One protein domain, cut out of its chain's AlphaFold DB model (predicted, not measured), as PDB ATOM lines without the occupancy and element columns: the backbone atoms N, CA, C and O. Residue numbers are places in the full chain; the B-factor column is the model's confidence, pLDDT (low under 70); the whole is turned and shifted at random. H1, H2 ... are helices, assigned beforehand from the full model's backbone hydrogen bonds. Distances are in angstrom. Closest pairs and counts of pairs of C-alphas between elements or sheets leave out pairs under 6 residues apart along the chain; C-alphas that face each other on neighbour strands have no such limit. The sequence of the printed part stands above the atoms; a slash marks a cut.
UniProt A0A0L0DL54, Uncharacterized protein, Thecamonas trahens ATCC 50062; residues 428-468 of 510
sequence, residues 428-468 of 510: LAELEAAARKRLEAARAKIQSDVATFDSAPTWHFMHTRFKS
ATOM      1  N   LEU A 428     282.980 344.755 196.905       93.69
ATOM      2  CA  LEU A 428     281.605 344.325 197.158       93.69
ATOM      3  C   LEU A 428     280.600 345.449 196.856       93.69
ATOM      4  O   LEU A 428     279.609 345.211 196.169       93.69
ATOM      5  N   ALA A 429     280.889 346.682 197.281       95.12
ATOM      6  CA  ALA A 429     280.042 347.839 196.996       95.12
ATOM      7  C   ALA A 429     279.959 348.159 195.490       95.12
ATOM      8  O   ALA A 429     278.882 348.477 194.982       95.12
ATOM      9  N   GLU A 430     281.071 348.044 194.756       96.25
ATOM     10  CA  GLU A 430     281.090 348.216 193.297       96.25
ATOM     11  C   GLU A 430     280.279 347.123 192.584       96.25
ATOM     12  O   GLU A 430     279.527 347.421 191.650       96.25
ATOM     13  N   LEU A 431     280.360 345.874 193.053       96.81
ATOM     14  CA  LEU A 431     279.583 344.763 192.505       96.81
ATOM     15  C   LEU A 431     278.079 344.940 192.761       96.81
ATOM     16  O   LEU A 431     277.276 344.752 191.845       96.81
ATOM     17  N   GLU A 432     277.689 345.353 193.968       97.00
ATOM     18  CA  GLU A 432     276.291 345.653 194.298       97.00
ATOM     19  C   GLU A 432     275.743 346.818 193.463       97.00
ATOM     20  O   GLU A 432     274.629 346.738 192.935       97.00
ATOM     21  N   ALA A 433     276.527 347.883 193.280       96.56
ATOM     22  CA  ALA A 433     276.141 349.010 192.434       96.56
ATOM     23  C   ALA A 433     275.966 348.584 190.965       96.56
ATOM     24  O   ALA A 433     274.994 348.977 190.309       96.56
ATOM     25  N   ALA A 434     276.860 347.735 190.450       96.88
ATOM     26  CA  ALA A 434     276.752 347.182 189.103       96.88
ATOM     27  C   ALA A 434     275.518 346.274 188.942       96.88
ATOM     28  O   ALA A 434     274.833 346.347 187.916       96.88
ATOM     29  N   ALA A 435     275.199 345.459 189.951       97.12
ATOM     30  CA  ALA A 435     274.013 344.606 189.956       97.12
ATOM     31  C   ALA A 435     272.716 345.432 189.944       97.12
ATOM     32  O   ALA A 435     271.843 345.186 189.107       97.12
ATOM     33  N   ARG A 436     272.617 346.474 190.782       97.19
ATOM     34  CA  ARG A 436     271.461 347.390 190.791       97.19
ATOM     35  C   ARG A 436     271.279 348.091 189.448       97.19
ATOM     36  O   ARG A 436     270.170 348.125 188.925       97.19
ATOM     37  N   LYS A 437     272.369 348.562 188.833       97.94
ATOM     38  CA  LYS A 437     272.321 349.197 187.507       97.94
ATOM     39  C   LYS A 437     271.808 348.246 186.419       97.94
ATOM     40  O   LYS A 437     271.044 348.663 185.551       97.94
ATOM     41  N   ARG A 438     272.205 346.968 186.455       97.31
ATOM     42  CA  ARG A 438     271.694 345.949 185.519       97.31
ATOM     43  C   ARG A 438     270.216 345.649 185.751       97.31
ATOM     44  O   ARG A 438     269.480 345.517 184.775       97.31
ATOM     45  N   LEU A 439     269.782 345.586 187.008       97.88
ATOM     46  CA  LEU A 439     268.377 345.370 187.354       97.88
ATOM     47  C   LEU A 439     267.493 346.537 186.889       97.88
ATOM     48  O   LEU A 439     266.445 346.307 186.289       97.88
ATOM     49  N   GLU A 440     267.930 347.783 187.086       97.62
ATOM     50  CA  GLU A 440     267.203 348.959 186.590       97.62
ATOM     51  C   GLU A 440     267.132 348.994 185.059       97.62
ATOM     52  O   GLU A 440     266.070 349.272 184.502       97.62
ATOM     53  N   ALA A 441     268.217 348.637 184.365       97.00
ATOM     54  CA  ALA A 441     268.213 348.524 182.907       97.00
ATOM     55  C   ALA A 441     267.252 347.426 182.411       97.00
ATOM     56  O   ALA A 441     266.527 347.631 181.436       97.00
ATOM     57  N   ALA A 442     267.202 346.279 183.096       97.50
ATOM     58  CA  ALA A 442     266.262 345.206 182.781       97.50
ATOM     59  C   ALA A 442     264.805 345.643 183.010       97.50
ATOM     60  O   ALA A 442     263.953 345.409 182.154       97.50
ATOM     61  N   ARG A 443     264.526 346.344 184.116       97.62
ATOM     62  CA  ARG A 443     263.197 346.899 184.404       97.62
ATOM     63  C   ARG A 443     262.763 347.914 183.345       97.62
ATOM     64  O   ARG A 443     261.623 347.853 182.891       97.62
ATOM     65  N   ALA A 444     263.666 348.798 182.923       97.06
ATOM     66  CA  ALA A 444     263.395 349.770 181.867       97.06
ATOM     67  C   ALA A 444     263.070 349.085 180.528       97.06
ATOM     68  O   ALA A 444     262.138 349.501 179.843       97.06
ATOM     69  N   LYS A 445     263.779 348.000 180.191       97.75
ATOM     70  CA  LYS A 445     263.496 347.200 178.991       97.75
ATOM     71  C   LYS A 445     262.129 346.512 179.060       97.75
ATOM     72  O   LYS A 445     261.355 346.594 178.116       97.75
ATOM     73  N   ILE A 446     261.785 345.897 180.192       96.94
ATOM     74  CA  ILE A 446     260.459 345.280 180.369       96.94
ATOM     75  C   ILE A 446     259.358 346.339 180.229       96.94
ATOM     76  O   ILE A 446     258.354 346.103 179.566       96.94
ATOM     77  N   GLN A 447     259.549 347.529 180.802       96.69
ATOM     78  CA  GLN A 447     258.590 348.624 180.661       96.69
ATOM     79  C   GLN A 447     258.460 349.113 179.212       96.69
ATOM     80  O   GLN A 447     257.342 349.395 178.782       96.69
ATOM     81  N   SER A 448     259.555 349.181 178.442       96.56
ATOM     82  CA  SER A 448     259.473 349.526 177.017       96.56
ATOM     83  C   SER A 448     258.768 348.449 176.199       96.56
ATOM     84  O   SER A 448     257.986 348.776 175.308       96.56
ATOM     85  N   ASP A 449     258.999 347.179 176.519       96.12
ATOM     86  CA  ASP A 449     258.375 346.054 175.824       96.12
ATOM     87  C   ASP A 449     256.864 346.013 176.116       96.12
ATOM     88  O   ASP A 449     256.066 345.873 175.191       96.12
ATOM     89  N   VAL A 450     256.453 346.255 177.369       95.81
ATOM     90  CA  VAL A 450     255.033 346.388 177.752       95.81
ATOM     91  C   VAL A 450     254.379 347.584 177.057       95.81
ATOM     92  O   VAL A 450     253.297 347.443 176.496       95.81
ATOM     93  N   ALA A 451     255.042 348.743 177.008       93.06
ATOM     94  CA  ALA A 451     254.512 349.914 176.304       93.06
ATOM     95  C   ALA A 451     254.366 349.674 174.788       93.06
ATOM     96  O   ALA A 451     253.421 350.158 174.159       93.06
ATOM     97  N   THR A 452     255.287 348.903 174.203       94.25
ATOM     98  CA  THR A 452     255.236 348.495 172.792       94.25
ATOM     99  C   THR A 452     254.092 347.512 172.549       94.25
ATOM    100  O   THR A 452     253.392 347.623 171.543       94.25
ATOM    101  N   PHE A 453     253.860 346.590 173.484       91.19
ATOM    102  CA  PHE A 453     252.766 345.624 173.428       91.19
ATOM    103  C   PHE A 453     251.390 346.296 173.536       91.19
ATOM    104  O   PHE A 453     250.518 346.020 172.714       91.19
ATOM    105  N   ASP A 454     251.222 347.246 174.461       88.88
ATOM    106  CA  ASP A 454     249.978 348.017 174.611       88.88
ATOM    107  C   ASP A 454     249.683 348.907 173.393       88.88
ATOM    108  O   ASP A 454     248.525 349.184 173.074       88.88
ATOM    109  N   SER A 455     250.727 349.342 172.682       86.75
ATOM    110  CA  SER A 455     250.600 350.165 171.474       86.75
ATOM    111  C   SER A 455     250.382 349.340 170.200       86.75
ATOM    112  O   SER A 455     250.155 349.911 169.129       86.75
ATOM    113  N   ALA A 456     250.453 348.007 170.278       89.94
ATOM    114  CA  ALA A 456     250.314 347.153 169.111       89.94
ATOM    115  C   ALA A 456     248.851 347.153 168.607       89.94
ATOM    116  O   ALA A 456     247.923 346.837 169.359       89.94
ATOM    117  N   PRO A 457     248.602 347.440 167.313       87.31
ATOM    118  CA  PRO A 457     247.248 347.517 166.753       87.31
ATOM    119  C   PRO A 457     246.480 346.187 166.829       87.31
ATOM    120  O   PRO A 457     245.248 346.174 166.816       87.31
ATOM    121  N   THR A 458     247.189 345.067 166.975       83.50
ATOM    122  CA  THR A 458     246.621 343.735 167.214       83.50
ATOM    123  C   THR A 458     245.853 343.647 168.532       83.50
ATOM    124  O   THR A 458     244.809 342.994 168.576       83.50
ATOM    125  N   TRP A 459     246.286 344.351 169.581       77.88
ATOM    126  CA  TRP A 459     245.574 344.374 170.863       77.88
ATOM    127  C   TRP A 459     244.266 345.158 170.782       77.88
ATOM    128  O   TRP A 459     243.225 344.712 171.273       77.88
ATOM    129  N   HIS A 460     244.275 346.285 170.068       79.25
ATOM    130  CA  HIS A 460     243.047 347.017 169.769       79.25
ATOM    131  C   HIS A 460     242.074 346.203 168.918       79.25
ATOM    132  O   HIS A 460     240.870 346.246 169.189       79.25
ATOM    133  N   PHE A 461     242.574 345.422 167.957       79.38
ATOM    134  CA  PHE A 461     241.756 344.516 167.151       79.38
ATOM    135  C   PHE A 461     241.117 343.400 167.997       79.38
ATOM    136  O   PHE A 461     239.919 343.144 167.873       79.38
ATOM    137  N   MET A 462     241.861 342.785 168.925       80.50
ATOM    138  CA  MET A 462     241.293 341.773 169.830       80.50
ATOM    139  C   MET A 462     240.231 342.367 170.765       80.50
ATOM    140  O   MET A 462     239.157 341.785 170.919       80.50
ATOM    141  N   HIS A 463     240.463 343.561 171.320       79.94
ATOM    142  CA  HIS A 463     239.480 344.232 172.175       79.94
ATOM    143  C   HIS A 463     238.216 344.686 171.436       79.94
ATOM    144  O   HIS A 463     237.131 344.669 172.020       79.94
ATOM    145  N   THR A 464     238.323 345.099 170.170       80.81
ATOM    146  CA  THR A 464     237.143 345.443 169.354       80.81
ATOM    147  C   THR A 464     236.368 344.200 168.927       80.81
ATOM    148  O   THR A 464     235.135 344.221 168.942       80.81
ATOM    149  N   ARG A 465     237.054 343.087 168.646       76.88
ATOM    150  CA  ARG A 465     236.402 341.804 168.349       76.88
ATOM    151  C   ARG A 465     235.693 341.208 169.570       76.88
ATOM    152  O   ARG A 465     234.625 340.633 169.422       76.88
ATOM    153  N   PHE A 466     236.225 341.408 170.775       76.00
ATOM    154  CA  PHE A 466     235.554 340.975 172.007       76.00
ATOM    155  C   PHE A 466     234.357 341.859 172.388       76.00
ATOM    156  O   PHE A 466     233.369 341.355 172.903       76.00
ATOM    157  N   LYS A 467     234.407 343.169 172.106       75.31
ATOM    158  CA  LYS A 467     233.280 344.089 172.359       75.31
ATOM    159  C   LYS A 467     232.118 343.958 171.370       75.31
ATOM    160  O   LYS A 467     231.073 344.539 171.621       75.31
ATOM    161  N   SER A 468     232.311 343.254 170.256       76.00
ATOM    162  CA  SER A 468     231.264 342.986 169.255       76.00
ATOM    163  C   SER A 468     230.610 341.613 169.416       76.00
ATOM    164  O   SER A 468     229.714 341.274 168.649       76.00
TER     165      SER A 468
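AT A GLANCE: This is residues 428 to 468 of the 510 residues of an uncharacterized protein of Thecamonas trahens ATCC 50062 (UniProt A0A0L0DL54). One long helix, H1, makes most of a thin rod, and a short second helix, H2, follows at its far end, turned off at a wide angle so that the two form a corner rather than a packed pair. No other part of the printed residues folds back on them. The printed part has 41 residues, with two named helices in the order H1, H2 and no named strand; the class is all helix. The whole is extended, with a radius of gyration of the C-alphas of 17.5 A and spans of 57 by 12 by 7 A.

IN THESE COORDINATES: Find C-alpha 428 at (281.605, 344.325, 197.158); here H1 begins, and it takes in residues 428 to 454, 39.0 A from first to last C-alpha. It ends at C-alpha 454, at (249.978, 348.017, 174.611). Pass Ser 455 and Ala 456, and at Pro 457 you come to H2, residues 457 to 467, 15.4 A long from first to last C-alpha. Its last C-alpha, that of Lys 467, is at (233.280, 344.089, 172.359).

HOW THE PARTS SIT: Look first along H1 and then at H2: they run the same way, at a steep tilt of 56 degrees. They are close but not clearly touching, with 1 pair of C-alphas within 8 A, the closest, those of Phe 453 and Trp 459, at 7.7 A. Their centres are 30.3 A apart. In the backbones of H1 and H2, every O i to N i+4 pair is within hydrogen-bond range.

THE WHOLE: The two C-alphas farthest apart are those of Leu 428 and Ser 468, the first and last printed residues, at 57.6 A. Residues 428 to 468 stand free, with no C-alpha 8 or more apart along the chain within 10 A. The link from H1 to H2 is tight, and the printed part has no cut. In the B-factor column the mean pLDDT of the printed part is 90.8, with 96 for H1 and 80 for H2; no printed residue is under 70.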